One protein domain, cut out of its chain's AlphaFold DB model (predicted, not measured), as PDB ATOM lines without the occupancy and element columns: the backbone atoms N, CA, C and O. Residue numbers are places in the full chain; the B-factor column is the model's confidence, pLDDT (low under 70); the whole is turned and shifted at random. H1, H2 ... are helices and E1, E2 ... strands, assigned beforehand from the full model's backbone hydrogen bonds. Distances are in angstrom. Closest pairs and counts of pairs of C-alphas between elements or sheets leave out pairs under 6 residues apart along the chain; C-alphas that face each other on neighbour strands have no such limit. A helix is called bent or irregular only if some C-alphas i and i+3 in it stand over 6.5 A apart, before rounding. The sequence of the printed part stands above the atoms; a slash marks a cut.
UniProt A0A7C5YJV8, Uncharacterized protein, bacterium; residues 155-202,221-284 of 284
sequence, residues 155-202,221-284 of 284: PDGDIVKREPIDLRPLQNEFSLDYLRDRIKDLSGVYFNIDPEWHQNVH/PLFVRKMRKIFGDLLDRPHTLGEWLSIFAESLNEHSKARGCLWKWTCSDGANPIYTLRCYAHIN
ATOM      1  N   PRO A 155      45.775  28.889 -30.058       91.75
ATOM      2  CA  PRO A 155      46.590  30.014 -29.585       91.75
ATOM      3  C   PRO A 155      46.838  31.120 -30.621       91.75
ATOM      4  O   PRO A 155      46.983  32.284 -30.253       91.75
ATOM      5  N   ASP A 156      46.852  30.765 -31.903       93.19
ATOM      6  CA  ASP A 156      47.011  31.669 -33.045       93.19
ATOM      7  C   ASP A 156      45.689  32.293 -33.526       93.19
ATOM      8  O   ASP A 156      45.669  33.006 -34.526       93.19
ATOM      9  N   GLY A 157      44.578  32.033 -32.833       92.50
ATOM     10  CA  GLY A 157      43.249  32.531 -33.172       92.50
ATOM     11  C   GLY A 157      42.519  31.747 -34.265       92.50
ATOM     12  O   GLY A 157      41.381  32.111 -34.581       92.50
ATOM     13  N   ASP A 158      43.117  30.698 -34.841       92.50
ATOM     14  CA  ASP A 158      42.446  29.833 -35.819       92.50
ATOM     15  C   ASP A 158      41.443  28.911 -35.103       92.50
ATOM     16  O   ASP A 158      41.591  28.580 -33.928       92.50
ATOM     17  N   ILE A 159      40.379  28.505 -35.787       90.44
ATOM     18  CA  ILE A 159      39.443  27.490 -35.284       90.44
ATOM     19  C   ILE A 159      39.917  26.072 -35.619       90.44
ATOM     20  O   ILE A 159      39.548  25.121 -34.930       90.44
ATOM     21  N   VAL A 160      40.752  25.922 -36.651       88.56
ATOM     22  CA  VAL A 160      41.340  24.645 -37.054       88.56
ATOM     23  C   VAL A 160      42.831  24.687 -36.767       88.56
ATOM     24  O   VAL A 160      43.519  25.635 -37.129       88.56
ATOM     25  N   LYS A 161      43.356  23.633 -36.139       86.88
ATOM     26  CA  LYS A 161      44.801  23.496 -35.972       86.88
ATOM     27  C   LYS A 161      45.454  23.310 -37.344       86.88
ATOM     28  O   LYS A 161      45.105  22.386 -38.079       86.88
ATOM     29  N   ARG A 162      46.407  24.177 -37.669       86.69
ATOM     30  CA  ARG A 162      47.194  24.138 -38.904       86.69
ATOM     31  C   ARG A 162      48.670  24.034 -38.551       86.69
ATOM     32  O   ARG A 162      49.116  24.636 -37.576       86.69
ATOM     33  N   GLU A 163      49.413  23.289 -39.357       93.56
ATOM     34  CA  GLU A 163      50.867  23.248 -39.234       93.56
ATOM     35  C   GLU A 163      51.488  24.578 -39.697       93.56
ATOM     36  O   GLU A 163      50.910  25.260 -40.555       93.56
ATOM     37  N   PRO A 164      52.649  24.970 -39.144       96.81
ATOM     38  CA  PRO A 164      53.362  26.157 -39.591       96.81
ATOM     39  C   PRO A 164      53.740  26.103 -41.077       96.81
ATOM     40  O   PRO A 164      54.205  25.086 -41.588       96.81
ATOM     41  N   ILE A 165      53.582  27.234 -41.758       96.50
ATOM     42  CA  ILE A 165      53.885  27.446 -43.171       96.50
ATOM     43  C   ILE A 165      55.163  28.277 -43.266       96.50
ATOM     44  O   ILE A 165      55.243  29.380 -42.717       96.50
ATOM     45  N   ASP A 166      56.154  27.766 -43.994       95.88
ATOM     46  CA  ASP A 166      57.372  28.504 -44.324       95.88
ATOM     47  C   ASP A 166      57.225  29.181 -45.693       95.88
ATOM     48  O   ASP A 166      57.161  28.525 -46.734       95.88
ATOM     49  N   LEU A 167      57.163  30.514 -45.693       94.25
ATOM     50  CA  LEU A 167      57.043  31.309 -46.915       94.25
ATOM     51  C   LEU A 167      58.395  31.716 -47.510       94.25
ATOM     52  O   LEU A 167      58.424  32.479 -48.476       94.25
ATOM     53  N   ARG A 168      59.526  31.244 -46.977       93.31
ATOM     54  CA  ARG A 168      60.847  31.613 -47.504       93.31
ATOM     55  C   ARG A 168      61.137  30.960 -48.856       93.31
ATOM     56  O   ARG A 168      60.774  29.808 -49.073       93.31
ATOM     57  N   PRO A 169      61.824  31.650 -49.783       91.75
ATOM     58  CA  PRO A 169      62.400  32.986 -49.616       91.75
ATOM     59  C   PRO A 169      61.331  34.087 -49.660       91.75
ATOM     60  O   PRO A 169      60.386  33.994 -50.438       91.75
ATOM     61  N   LEU A 170      61.501  35.126 -48.834       91.00
ATOM     62  CA  LEU A 170      60.638  36.312 -48.781       91.00
ATOM     63  C   LEU A 170      61.387  37.525 -49.334       91.00
ATOM     64  O   LEU A 170      62.015  38.280 -48.582       91.00
ATOM     65  N   GLN A 171      61.333  37.699 -50.654       92.62
ATOM     66  CA  GLN A 171      61.912  38.864 -51.317       92.62
ATOM     67  C   GLN A 171      61.092  40.120 -50.998       92.62
ATOM     68  O   GLN A 171      59.876  40.062 -50.811       92.62
ATOM     69  N   ASN A 172      61.758  41.267 -50.903       93.06
ATOM     70  CA  ASN A 172      61.177  42.515 -50.398       93.06
ATOM     71  C   ASN A 172      60.051  43.077 -51.288       93.06
ATOM     72  O   ASN A 172      59.190  43.822 -50.805       93.06
ATOM     73  N   GLU A 173      60.083  42.723 -52.565       90.94
ATOM     74  CA  GLU A 173      59.182  43.079 -53.657       90.94
ATOM     75  C   GLU A 173      57.945  42.182 -53.752       90.94
ATOM     76  O   GLU A 173      57.010  42.523 -54.474       90.94
ATOM     77  N   PHE A 174      57.895  41.070 -53.014       91.19
ATOM     78  CA  PHE A 174      56.710  40.218 -52.999       91.19
ATOM     79  C   PHE A 174      55.531  40.949 -52.357       91.19
ATOM     80  O   PHE A 174      55.660  41.567 -51.293       91.19
ATOM     81  N   SER A 175      54.383  40.900 -53.036       88.62
ATOM     82  CA  SER A 175      53.131  41.515 -52.599       88.62
ATOM     83  C   SER A 175      52.313  40.565 -51.724       88.62
ATOM     84  O   SER A 175      52.529  39.354 -51.717       88.62
ATOM     85  N   LEU A 176      51.323  41.100 -51.011       88.69
ATOM     86  CA  LEU A 176      50.368  40.305 -50.245       88.69
ATOM     87  C   LEU A 176      49.595  39.312 -51.126       88.69
ATOM     88  O   LEU A 176      49.371  38.190 -50.686       88.69
ATOM     89  N   ASP A 177      49.242  39.684 -52.361       85.38
ATOM     90  CA  ASP A 177      48.604  38.757 -53.306       85.38
ATOM     91  C   ASP A 177      49.519  37.573 -53.625       85.38
ATOM     92  O   ASP A 177      49.085  36.427 -53.559       85.38
ATOM     93  N   TYR A 178      50.808  37.833 -53.864       88.75
ATOM     94  CA  TYR A 178      51.785  36.768 -54.074       88.75
ATOM     95  C   TYR A 178      51.908  35.855 -52.843       88.75
ATOM     96  O   TYR A 178      51.925  34.633 -52.973       88.75
ATOM     97  N   LEU A 179      51.960  36.425 -51.633       92.56
ATOM     98  CA  LEU A 179      52.020  35.636 -50.396       92.56
ATOM     99  C   LEU A 179      50.742  34.816 -50.169       92.56
ATOM    100  O   LEU A 179      50.832  33.673 -49.720       92.56
ATOM    101  N   ARG A 180      49.567  35.366 -50.495       91.38
ATOM    102  CA  ARG A 180      48.282  34.653 -50.451       91.38
ATOM    103  C   ARG A 180      48.299  33.453 -51.387       91.38
ATOM    104  O   ARG A 180      47.959  32.349 -50.961       91.38
ATOM    105  N   ASP A 181      48.696  33.665 -52.634       88.81
ATOM    106  CA  ASP A 181      48.716  32.612 -53.648       88.81
ATOM    107  C   ASP A 181      49.732  31.527 -53.265       88.81
ATOM    108  O   ASP A 181      49.426  30.339 -53.313       88.81
ATOM    109  N   ARG A 182      50.880  31.918 -52.705       93.44
ATOM    110  CA  ARG A 182      51.864  30.976 -52.166       93.44
ATOM    111  C   ARG A 182      51.352  30.164 -50.971       93.44
ATOM    112  O   ARG A 182      51.638  28.973 -50.882       93.44
ATOM    113  N   ILE A 183      50.596  30.770 -50.050       94.56
ATOM    114  CA  ILE A 183      49.934  30.034 -48.956       94.56
ATOM    115  C   ILE A 183      48.956  29.009 -49.530       94.56
ATOM    116  O   ILE A 183      48.937  27.866 -49.064       94.56
ATOM    117  N   LYS A 184      48.180  29.385 -50.551       93.12
ATOM    118  CA  LYS A 184      47.272  28.464 -51.240       93.12
ATOM    119  C   LYS A 184      48.034  27.301 -51.867       93.12
ATOM    120  O   LYS A 184      47.624  26.163 -51.664       93.12
ATOM    121  N   ASP A 185      49.137  27.560 -52.555       92.81
ATOM    122  CA  ASP A 185      49.928  26.508 -53.199       92.81
ATOM    123  C   ASP A 185      50.542  25.536 -52.181       92.81
ATOM    124  O   ASP A 185      50.557  24.328 -52.405       92.81
ATOM    125  N   LEU A 186      51.004  26.041 -51.032       94.12
ATOM    126  CA  LEU A 186      51.643  25.224 -49.993       94.12
ATOM    127  C   LEU A 186      50.655  24.451 -49.111       94.12
ATOM    128  O   LEU A 186      50.998  23.389 -48.599       94.12
ATOM    129  N   SER A 187      49.455  24.989 -48.881       91.31
ATOM    130  CA  SER A 187      48.514  24.456 -47.880       91.31
ATOM    131  C   SER A 187      47.158  24.022 -48.441       91.31
ATOM    132  O   SER A 187      46.355  23.431 -47.719       91.31
ATOM    133  N   GLY A 188      46.859  24.359 -49.697       90.19
ATOM    134  CA  GLY A 188      45.527  24.236 -50.291       90.19
ATOM    135  C   GLY A 188      44.506  25.250 -49.757       90.19
ATOM    136  O   GLY A 188      43.353  25.233 -50.183       90.19
ATOM    137  N   VAL A 189      44.894  26.132 -48.828       89.06
ATOM    138  CA  VAL A 189      43.984  27.092 -48.194       89.06
ATOM    139  C   VAL A 189      44.030  28.428 -48.911       89.06
ATOM    140  O   VAL A 189      45.066  29.083 -48.985       89.06
ATOM    141  N   TYR A 190      42.869  28.874 -49.375       87.88
ATOM    142  CA  TYR A 190      42.682  30.232 -49.858       87.88
ATOM    143  C   TYR A 190      42.070  31.112 -48.764       87.88
ATOM    144  O   TYR A 190      41.229  30.654 -47.988       87.88
ATOM    145  N   PHE A 191      42.460  32.386 -48.732       88.62
ATOM    146  CA  PHE A 191      41.821  33.391 -47.890       88.62
ATOM    147  C   PHE A 191      41.439  34.621 -48.708       88.62
ATOM    148  O   PHE A 191      42.161  35.045 -49.610       88.62
ATOM    149  N   ASN A 192      40.290  35.198 -48.377       86.38
ATOM    150  CA  ASN A 192      39.793  36.414 -49.000       86.38
ATOM    151  C   ASN A 192      40.496  37.636 -48.410       86.38
ATOM    152  O   ASN A 192      40.793  37.672 -47.215       86.38
ATOM    153  N   ILE A 193      40.710  38.653 -49.237       83.50
ATOM    154  CA  ILE A 193      41.120  39.986 -48.797       83.50
ATOM    155  C   ILE A 193      40.015  40.929 -49.253       83.50
ATOM    156  O   ILE A 193      39.926  41.255 -50.435       83.50
ATOM    157  N   ASP A 194      39.153  41.322 -48.325       75.69
ATOM    158  CA  ASP A 194      38.108  42.295 -48.603       75.69
ATOM    159  C   ASP A 194      38.770  43.663 -48.739       75.69
ATOM    160  O   ASP A 194      39.413  44.130 -47.793       75.69
ATOM    161  N   PRO A 195      38.663  44.322 -49.898       63.19
ATOM    162  CA  PRO A 195      39.328  45.587 -50.103       63.19
ATOM    163  C   PRO A 195      38.757  46.673 -49.190       63.19
ATOM    164  O   PRO A 195      37.592  46.683 -48.794       63.19
ATOM    165  N   GLU A 196      39.626  47.630 -48.894       56.97
ATOM    166  CA  GLU A 196      39.430  48.702 -47.918       56.97
ATOM    167  C   GLU A 196      38.139  49.516 -48.120       56.97
ATOM    168  O   GLU A 196      37.533  49.989 -47.165       56.97
ATOM    169  N   TRP A 197      37.689  49.645 -49.370       53.28
ATOM    170  CA  TRP A 197      36.546  50.454 -49.792       53.28
ATOM    171  C   TRP A 197      35.196  49.718 -49.721       53.28
ATOM    172  O   TRP A 197      34.153  50.355 -49.863       53.28
ATOM    173  N   HIS A 198      35.168  48.413 -49.417       42.53
ATOM    174  CA  HIS A 198      33.925  47.628 -49.343       42.53
ATOM    175  C   HIS A 198      33.028  47.936 -48.139       42.53
ATOM    176  O   HIS A 198      31.937  47.387 -48.042       42.53
ATOM    177  N   GLN A 199      33.407  48.854 -47.247       39.59
ATOM    178  CA  GLN A 199      32.457  49.360 -46.247       39.59
ATOM    179  C   GLN A 199      31.431  50.338 -46.839       39.59
ATOM    180  O   GLN A 199      30.356  50.502 -46.268       39.59
ATOM    181  N   ASN A 200      31.723  50.910 -48.014       38.25
ATOM    182  CA  ASN A 200      30.785  51.729 -48.787       38.25
ATOM    183  C   ASN A 200      30.193  50.983 -49.997       38.25
ATOM    184  O   ASN A 200      29.436  51.574 -50.765       38.25
ATOM    185  N   VAL A 201      30.508  49.693 -50.170       37.19
ATOM    186  CA  VAL A 201      29.957  48.866 -51.250       37.19
ATOM    187  C   VAL A 201      29.109  47.759 -50.636       37.19
ATOM    188  O   VAL A 201      29.572  46.981 -49.809       37.19
ATOM    189  N   HIS A 202      27.829  47.720 -51.004       30.72
ATOM    190  CA  HIS A 202      26.874  46.735 -50.503       30.72
ATOM    191  C   HIS A 202      27.413  45.297 -50.644       30.72
ATOM    192  O   HIS A 202      27.995  44.945 -51.662       30.72
ATOM    193  N   PRO A 221      48.845  47.469 -52.494       64.69
ATOM    194  CA  PRO A 221      49.998  46.584 -52.514       64.69
ATOM    195  C   PRO A 221      50.751  46.712 -51.175       64.69
ATOM    196  O   PRO A 221      51.611  47.583 -50.964       64.69
ATOM    197  N   LEU A 222      50.406  45.832 -50.229       83.06
ATOM    198  CA  LEU A 222      51.284  45.526 -49.102       83.06
ATOM    199  C   LEU A 222      52.436  44.668 -49.629       83.06
ATOM    200  O   LEU A 222      52.206  43.629 -50.231       83.06
ATOM    201  N   PHE A 223      53.669  45.109 -49.390       87.50
ATOM    202  CA  PHE A 223      54.879  44.396 -49.795       87.50
ATOM    203  C   PHE A 223      55.632  43.868 -48.577       87.50
ATOM    204  O   PHE A 223      55.618  44.516 -47.521       87.50
ATOM    205  N   VAL A 224      56.387  42.782 -48.752       93.06
ATOM    206  CA  VAL A 224      57.258  42.198 -47.715       93.06
ATOM    207  C   VAL A 224      58.169  43.249 -47.087       93.06
ATOM    208  O   VAL A 224      58.290  43.281 -45.866       93.06
ATOM    209  N   ARG A 225      58.733  44.192 -47.859       92.75
ATOM    210  CA  ARG A 225      59.558  45.282 -47.296       92.75
ATOM    211  C   ARG A 225      58.856  46.088 -46.197       92.75
ATOM    212  O   ARG A 225      59.515  46.557 -45.277       92.75
ATOM    213  N   LYS A 226      57.535  46.290 -46.295       90.44
ATOM    214  CA  LYS A 226      56.749  47.021 -45.285       90.44
ATOM    215  C   LYS A 226      56.511  46.142 -44.063       90.44
ATOM    216  O   LYS A 226      56.719  46.602 -42.948       90.44
ATOM    217  N   MET A 227      56.166  44.874 -44.278       94.75
ATOM    218  CA  MET A 227      56.014  43.894 -43.200       94.75
ATOM    219  C   MET A 227      57.324  43.747 -42.412       94.75
ATOM    220  O   MET A 227      57.321  43.732 -41.182       94.75
ATOM    221  N   ARG A 228      58.465  43.701 -43.113       95.25
ATOM    222  CA  ARG A 228      59.802  43.521 -42.530       95.25
ATOM    223  C   ARG A 228      60.197  44.685 -41.626       95.25
ATOM    224  O   ARG A 228      60.846  44.459 -40.616       95.25
ATOM    225  N   LYS A 229      59.727  45.906 -41.904       94.19
ATOM    226  CA  LYS A 229      59.898  47.051 -40.988       94.19
ATOM    227  C   LYS A 229      59.179  46.863 -39.646       94.19
ATOM    228  O   LYS A 229      59.605  47.448 -38.657       94.19
ATOM    229  N   ILE A 230      58.102  46.079 -39.608       93.94
ATOM    230  CA  ILE A 230      57.275  45.867 -38.408       93.94
ATOM    231  C   ILE A 230      57.740  44.631 -37.634       93.94
ATOM    232  O   ILE A 230      57.808  44.655 -36.401       93.94
ATOM    233  N   PHE A 231      58.028  43.551 -38.358       95.62
ATOM    234  CA  PHE A 231      58.263  42.221 -37.799       95.62
ATOM    235  C   PHE A 231      59.729  41.771 -37.851       95.62
ATOM    236  O   PHE A 231      60.099  40.875 -37.096       95.62
ATOM    237  N   GLY A 232      60.577  42.396 -38.675       94.62
ATOM    238  CA  GLY A 232      61.991  42.036 -38.811       94.62
ATOM    239  C   GLY A 232      62.181  40.546 -39.096       94.62
ATOM    240  O   GLY A 232      61.442  39.962 -39.891       94.62
ATOM    241  N   ASP A 233      63.122  39.937 -38.379       93.56
ATOM    242  CA  ASP A 233      63.493  38.521 -38.500       93.56
ATOM    243  C   ASP A 233      62.373  37.554 -38.098       93.56
ATOM    244  O   ASP A 233      62.453  36.361 -38.390       93.56
ATOM    245  N   LEU A 234      61.312  38.034 -37.431       94.62
ATOM    246  CA  LEU A 234      60.149  37.187 -37.166       94.62
ATOM    247  C   LEU A 234      59.528  36.713 -38.479       94.62
ATOM    248  O   LEU A 234      59.062  35.585 -38.513       94.62
ATOM    249  N   LEU A 235      59.565  37.502 -39.559       94.75
ATOM    250  CA  LEU A 235      59.024  37.076 -40.858       94.75
ATOM    251  C   LEU A 235      59.757  35.885 -41.468       94.75
ATOM    252  O   LEU A 235      59.166  35.162 -42.260       94.75
ATOM    253  N   ASP A 236      61.023  35.670 -41.120       93.25
ATOM    254  CA  ASP A 236      61.834  34.602 -41.707       93.25
ATOM    255  C   ASP A 236      61.707  33.278 -40.926       93.25
ATOM    256  O   ASP A 236      62.532  32.371 -41.069       93.25
ATOM    257  N   ARG A 237      60.672  33.159 -40.088       94.94
ATOM    258  CA  ARG A 237      60.317  31.946 -39.345       94.94
ATOM    259  C   ARG A 237      59.055  31.311 -39.944       94.94
ATOM    260  O   ARG A 237      58.230  32.033 -40.499       94.94
ATOM    261  N   PRO A 238      58.873  29.986 -39.820       96.69
ATOM    262  CA  PRO A 238      57.579  29.364 -40.075       96.69
ATOM    263  C   PRO A 238      56.535  29.878 -39.077       96.69
ATOM    264  O   PRO A 238      56.829  29.984 -37.888       96.69
ATOM    265  N   HIS A 239      55.325  30.142 -39.564       97.38
ATOM    266  CA  HIS A 239      54.183  30.588 -38.755       97.38
ATOM    267  C   HIS A 239      52.945  29.788 -39.115       97.38
ATOM    268  O   HIS A 239      52.781  29.392 -40.271       97.38
ATOM    269  N   THR A 240      52.050  29.569 -38.162       96.69
ATOM    270  CA  THR A 240      50.735  28.997 -38.469       96.69
ATOM    271  C   THR A 240      49.932  29.929 -39.384       96.69
ATOM    272  O   THR A 240      50.264  31.102 -39.585       96.69
ATOM    273  N   LEU A 241      48.836  29.424 -39.952       95.62
ATOM    274  CA  LEU A 241      47.964  30.247 -40.789       95.62
ATOM    275  C   LEU A 241      47.385  31.448 -40.016       95.62
ATOM    276  O   LEU A 241      47.384  32.560 -40.544       95.62
ATOM    277  N   GLY A 242      46.940  31.254 -38.768       96.25
ATOM    278  CA  GLY A 242      46.423  32.342 -37.931       96.25
ATOM    279  C   GLY A 242      47.476  33.411 -37.617       96.25
ATOM    280  O   GLY A 242      47.183  34.611 -37.645       96.25
ATOM    281  N   GLU A 243      48.727  33.004 -37.403       97.62
ATOM    282  CA  GLU A 243      49.859  33.916 -37.226       97.62
ATOM    283  C   GLU A 243      50.156  34.704 -38.511       97.62
ATOM    284  O   GLU A 243      50.225  35.933 -38.457       97.62
ATOM    285  N   TRP A 244      50.227  34.051 -39.678       97.31
ATOM    286  CA  TRP A 244      50.414  34.743 -40.963       97.31
ATOM    287  C   TRP A 244      49.306  35.758 -41.249       97.31
ATOM    288  O   TRP A 244      49.592  36.910 -41.584       97.31
ATOM    289  N   LEU A 245      48.040  35.380 -41.052       96.94
ATOM    290  CA  LEU A 245      46.905  36.293 -41.210       96.94
ATOM    291  C   LEU A 245      46.981  37.477 -40.234       96.94
ATOM    292  O   LEU A 245      46.642  38.606 -40.596       96.94
ATOM    293  N   SER A 246      47.484  37.249 -39.019       96.94
ATOM    294  CA  SER A 246      47.704  38.303 -38.023       96.94
ATOM    295  C   SER A 246      48.841  39.250 -38.413       96.94
ATOM    296  O   SER A 246      48.701  40.460 -38.223       96.94
ATOM    297  N   ILE A 247      49.925  38.729 -39.003       97.19
ATOM    298  CA  ILE A 247      51.027  39.516 -39.583       97.19
ATOM    299  C   ILE A 247      50.504  40.389 -40.723       97.19
ATOM    300  O   ILE A 247      50.820  41.582 -40.778       97.19
ATOM    301  N   PHE A 248      49.705  39.820 -41.631       95.56
ATOM    302  CA  PHE A 248      49.138  40.554 -42.762       95.56
ATOM    303  C   PHE A 248      48.212  41.669 -42.287       95.56
ATOM    304  O   PHE A 248      48.385  42.812 -42.703       95.56
ATOM    305  N   ALA A 249      47.290  41.369 -41.372       93.62
ATOM    306  CA  ALA A 249      46.379  42.350 -40.795       93.62
ATOM    307  C   ALA A 249      47.118  43.507 -40.110       93.62
ATOM    308  O   ALA A 249      46.820  44.665 -40.379       93.62
ATOM    309  N   GLU A 250      48.120  43.215 -39.279       93.94
ATOM    310  CA  GLU A 250      48.891  44.257 -38.592       93.94
ATOM    311  C   GLU A 250      49.700  45.110 -39.577       93.94
ATOM    312  O   GLU A 250      49.775  46.333 -39.463       93.94
ATOM    313  N   SER A 251      50.265  44.473 -40.601       93.25
ATOM    314  CA  SER A 251      51.003  45.182 -41.644       93.25
ATOM    315  C   SER A 251      50.094  46.065 -42.498       93.25
ATOM    316  O   SER A 251      50.503  47.151 -42.913       93.25
ATOM    317  N   LEU A 252      48.859  45.622 -42.748       89.56
ATOM    318  CA  LEU A 252      47.836  46.434 -43.393       89.56
ATOM    319  C   LEU A 252      47.393  47.589 -42.493       89.56
ATOM    320  O   LEU A 252      47.308  48.696 -43.005       89.56
ATOM    321  N   ASN A 253      47.210  47.379 -41.184       86.06
ATOM    322  CA  ASN A 253      46.889  48.446 -40.223       86.06
ATOM    323  C   ASN A 253      47.903  49.582 -40.267       86.06
ATOM    324  O   ASN A 253      47.521  50.744 -40.385       86.06
ATOM    325  N   GLU A 254      49.194  49.260 -40.238       85.81
ATOM    326  CA  GLU A 254      50.240  50.277 -40.355       85.81
ATOM    327  C   GLU A 254      50.280  50.899 -41.761       85.81
ATOM    328  O   GLU A 254      50.479  52.106 -41.899       85.81
ATOM    329  N   HIS A 255      50.017  50.123 -42.820       82.81
ATOM    330  CA  HIS A 255      49.962  50.651 -44.185       82.81
ATOM    331  C   HIS A 255      48.770  51.599 -44.420       82.81
ATOM    332  O   HIS A 255      48.928  52.590 -45.137       82.81
ATOM    333  N   SER A 256      47.604  51.313 -43.839       75.75
ATOM    334  CA  SER A 256      46.351  52.060 -44.005       75.75
ATOM    335  C   SER A 256      46.021  52.982 -42.832       75.75
ATOM    336  O   SER A 256      44.907  53.495 -42.760       75.75
ATOM    337  N   LYS A 257      46.955  53.210 -41.903       73.38
ATOM    338  CA  LYS A 257      46.700  53.938 -40.650       73.38
ATOM    339  C   LYS A 257      46.089  55.323 -40.862       73.38
ATOM    340  O   LYS A 257      45.137  55.690 -40.184       73.38
ATOM    341  N   ALA A 258      46.593  56.063 -41.851       69.56
ATOM    342  CA  ALA A 258      46.091  57.392 -42.207       69.56
ATOM    343  C   ALA A 258      44.659  57.381 -42.779       69.56
ATOM    344  O   ALA A 258      44.015  58.423 -42.828       69.56
ATOM    345  N   ARG A 259      44.159  56.215 -43.206       69.75
ATOM    346  CA  ARG A 259      42.831  56.028 -43.806       69.75
ATOM    347  C   ARG A 259      41.770  55.574 -42.792       69.75
ATOM    348  O   ARG A 259      40.616  55.410 -43.162       69.75
ATOM    349  N   GLY A 260      42.138  55.385 -41.518       63.25
ATOM    350  CA  GLY A 260      41.191  55.036 -40.445       63.25
ATOM    351  C   GLY A 260      40.705  53.579 -40.460       63.25
ATOM    352  O   GLY A 260      39.726  53.240 -39.792       63.25
ATOM    353  N   CYS A 261      41.386  52.711 -41.210       71.81
ATOM    354  CA  CYS A 261      41.052  51.297 -41.322       71.81
ATOM    355  C   CYS A 261      41.695  50.442 -40.229       71.81
ATOM    356  O   CYS A 261      42.910  50.504 -40.036       71.81
ATOM    357  N   LEU A 262      40.890  49.588 -39.585       78.12
ATOM    358  CA  LEU A 262      41.355  48.525 -38.695       78.12
ATOM    359  C   LEU A 262      41.153  47.157 -39.351       78.12
ATOM    360  O   LEU A 262      40.096  46.536 -39.252       78.12
ATOM    361  N   TRP A 263      42.183  46.674 -40.018       86.38
ATOM    362  CA  TRP A 263      42.284  45.332 -40.552       86.38
ATOM    363  C   TRP A 263      42.281  44.277 -39.459       86.38
ATOM    364  O   TRP A 263      43.074  44.301 -38.510       86.38
ATOM    365  N   LYS A 264      41.390  43.309 -39.643       88.94
ATOM    366  CA  LYS A 264      41.336  42.077 -38.870       88.94
ATOM    367  C   LYS A 264      41.034  40.905 -39.785       88.94
ATOM    368  O   LYS A 264      40.516  41.091 -40.883       88.94
ATOM    369  N   TRP A 265      41.307  39.700 -39.312       91.44
ATOM    370  CA  TRP A 265      40.934  38.479 -40.006       91.44
ATOM    371  C   TRP A 265      39.938  37.644 -39.202       91.44
ATOM    372  O   TRP A 265      39.880  37.701 -37.971       91.44
ATOM    373  N   THR A 266      39.131  36.872 -39.913       89.62
ATOM    374  CA  THR A 266      38.151  35.932 -39.369       89.62
ATOM    375  C   THR A 266      38.251  34.597 -40.092       89.62
ATOM    376  O   THR A 266      38.775  34.504 -41.202       89.62
ATOM    377  N   CYS A 267      37.739  33.558 -39.444       89.38
ATOM    378  CA  CYS A 267      37.587  32.227 -39.997       89.38
ATOM    379  C   CYS A 267      36.154  31.739 -39.738       89.38
ATOM    380  O   CYS A 267      35.658  31.821 -38.605       89.38
ATOM    381  N   SER A 268      35.468  31.275 -40.783       83.75
ATOM    382  CA  SER A 268      34.138  30.678 -40.653       83.75
ATOM    383  C   SER A 268      34.219  29.272 -40.066       83.75
ATOM    384  O   SER A 268      35.127  28.521 -40.402       83.75
ATOM    385  N   ASP A 269      33.223  28.882 -39.271       77.00
ATOM    386  CA  ASP A 269      33.084  27.493 -38.820       77.00
ATOM    387  C   ASP A 269      32.821  26.524 -39.981       77.00
ATOM    388  O   ASP A 269      32.270  26.907 -41.016       77.00
ATOM    389  N   GLY A 270      33.153  25.249 -39.767       74.31
ATOM    390  CA  GLY A 270      32.758  24.140 -40.635       74.31
ATOM    391  C   GLY A 270      33.922  23.272 -41.109       74.31
ATOM    392  O   GLY A 270      35.082  23.522 -40.797       74.31
ATOM    393  N   ALA A 271      33.590  22.238 -41.889       74.81
ATOM    394  CA  ALA A 271      34.572  21.315 -42.462       74.81
ATOM    395  C   ALA A 271      35.522  21.996 -43.468       74.81
ATOM    396  O   ALA A 271      36.657  21.563 -43.626       74.81
ATOM    397  N   ASN A 272      35.062  23.076 -44.112       80.81
ATOM    398  CA  ASN A 272      35.826  23.877 -45.067       80.81
ATOM    399  C   ASN A 272      35.841  25.342 -44.601       80.81
ATOM    400  O   ASN A 272      35.003  26.128 -45.048       80.81
ATOM    401  N   PRO A 273      36.727  25.702 -43.656       86.06
ATOM    402  CA  PRO A 273      36.791  27.053 -43.114       86.06
ATOM    403  C   PRO A 273      37.137  28.087 -44.191       86.06
ATOM    404  O   PRO A 273      38.078  27.902 -44.965       86.06
ATOM    405  N   ILE A 274      36.407  29.201 -44.203       86.38
ATOM    406  CA  ILE A 274      36.663  30.357 -45.063       86.38
ATOM    407  C   ILE A 274      37.380  31.411 -44.233       86.38
ATOM    408  O   ILE A 274      36.828  31.948 -43.270       86.38
ATOM    409  N   TYR A 275      38.602  31.732 -44.636       91.50
ATOM    410  CA  TYR A 275      39.410  32.776 -44.021       91.50
ATOM    411  C   TYR A 275      39.198  34.092 -44.763       91.50
ATOM    412  O   TYR A 275      39.196  34.118 -45.993       91.50
ATOM    413  N   THR A 276      39.006  35.185 -44.031       88.75
ATOM    414  CA  THR A 276      38.769  36.512 -44.617       88.75
ATOM    415  C   THR A 276      39.537  37.572 -43.846       88.75
ATOM    416  O   THR A 276      39.420  37.654 -42.629       88.75
ATOM    417  N   LEU A 277      40.304  38.391 -44.557       88.62
ATOM    418  CA  LEU A 277      41.013  39.567 -44.067       88.62
ATOM    419  C   LEU A 277      40.239  40.811 -44.512       88.62
ATOM    420  O   LEU A 277      40.039  41.002 -45.706       88.62
ATOM    421  N   ARG A 278      39.786  41.651 -43.580       83.25
ATOM    422  CA  ARG A 278      38.880  42.774 -43.869       83.25
ATOM    423  C   ARG A 278      39.267  44.025 -43.089       83.25
ATOM    424  O   ARG A 278      39.611  43.926 -41.911       83.25
ATOM    425  N   CYS A 279      39.143  45.199 -43.716       77.69
ATOM    426  CA  CYS A 279      39.150  46.473 -42.994       77.69
ATOM    427  C   CYS A 279      37.821  46.691 -42.260       77.69
ATOM    428  O   CYS A 279      36.736  46.658 -42.849       77.69
ATOM    429  N   TYR A 280      37.932  47.013 -40.980       72.50
ATOM    430  CA  TYR A 280      36.852  47.528 -40.163       72.50
ATOM    431  C   TYR A 280      37.056  49.026 -39.983       72.50
ATOM    432  O   TYR A 280      37.983  49.441 -39.291       72.50
ATOM    433  N   ALA A 281      36.255  49.842 -40.674       59.94
ATOM    434  CA  ALA A 281      36.367  51.285 -40.540       59.94
ATOM    435  C   ALA A 281      35.966  51.678 -39.120       59.94
ATOM    436  O   ALA A 281      34.961  51.206 -38.576       59.94
ATOM    437  N   HIS A 282      36.753  52.561 -38.521       50.59
ATOM    438  CA  HIS A 282      36.272  53.318 -37.385       50.59
ATOM    439  C   HIS A 282      35.457  54.485 -37.938       50.59
ATOM    440  O   HIS A 282      35.984  55.321 -38.668       50.59
ATOM    441  N   ILE A 283      34.159  54.526 -37.620       42.06
ATOM    442  CA  ILE A 283      33.402  55.775 -37.715       42.06
ATOM    443  C   ILE A 283      34.065  56.696 -36.688       42.06
ATOM    444  O   ILE A 283      33.948  56.438 -35.488       42.06
ATOM    445  N   ASN A 284      34.845  57.668 -37.163       36.03
ATOM    446  CA  ASN A 284      35.251  58.806 -36.341       36.03
ATOM    447  C   ASN A 284      34.005  59.585 -35.920       36.03
ATOM    448  O   ASN A 284      33.157  59.839 -36.806       36.03
TER     449      ASN A 284
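Overview. This is residues 155 to 202 and 221 to 284 of the 284 residues of an uncharacterized protein of bacterium (UniProt A0A7C5YJV8). What shape do these atoms make? A small wall of three strands has the long helix H4 packed along one face, over E2 and E3, and H3 packs on H4 on the side away from the sheet. H1 runs beside H4 in the opposite direction, near the end of edge strand E1, and residues 155 to 175, with no named element, lead up to it. What is it made of, and how large is it? The printed part has 112 residues, with four named helices and three named strands in the order H1 E1 H2 H3 H4 E2 E3; the class is mixed, helices and strands, and the mixed sheet runs E1 E3 E2. It is compact, with a radius of gyration of the C-alphas of 13.8 A, and spans 38 by 35 by 24 A.

Arrangement. What does the first helix meet? H1, residues 176 to 187, is on the sheet, its closest C-alphas to E1, residues 191 to 194, being those of Arg 180 and Phe 191, 7.1 A apart. It is close but not clearly touching H4, residues 241 to 255: the closest C-alphas, of Leu 176 and Phe 248, are 7.6 A apart, and the lines stand at a shallow tilt of 1 degree, opposite ways. How are the strands joined? E1 is parallel to E3, residues 275 to 281, with N 192 and O 275 at 2.8 A. E3 and E2, residues 261 to 267, form an antiparallel hairpin, with N 264 and O 278 at 2.9 A. Where do the other helices sit? H3, residues 224 to 236, and H4 form a helical hairpin; they touch through residues 226 to 231 of H3 alone, the closest C-alphas being those of Met 227 and Ser 251, 5.4 A apart. H4 is on the sheet at a height of 8.6 A, over E3 and E2 and along the strands, at 6 degrees to E2 on the local plane; H1 and H4 on one face of the sheet make two layers, helices and sheet. H2, residues 196 to 199, is on the sheet too, its closest C-alphas to E3 being those of Glu 196 and Cys 279, 5.4 A apart. Are the helix backbones whole? Every O i to N i+4 pair is within hydrogen-bond range in H1 and H4, but 4 of 9 in H3, beside 6 of 10 O i to N i+3 pairs; H2 is too short for an O i to N i+4 pair.

Along the chain. Where does the first element begin? C-alpha 176 of H1 is at (50.368, 40.305, -50.245), and H1 is 16.1 A long. How long are the others? H4 measures 20.8 A, E2 19.4 A and E3 19.1 A, while H3 measures 10.7 A, E1 9.7 A and H2 7.2 A. H3 and H2 are irregular: C-alphas 230 and 233 are 9.6 A apart, and C-alphas 196 and 199 are 7.2 A apart. Where does the last element end? C-alpha 281 of E3 is at (36.367, 51.285, -40.540).

Size, cuts and confidence. Is the printed part unbroken? Residues 203 to 220 are not printed, and C-alphas 202 and 221 are 23.2 A apart across the cut, in the link from H2 to H3. Of the links printed whole, E2 to E3 is short and the others are tight. Where is confidence low? The mean pLDDT of the printed part is 84.2; residues 195 to 202, 221, 258 to 260 and 281 to 284 are under 70.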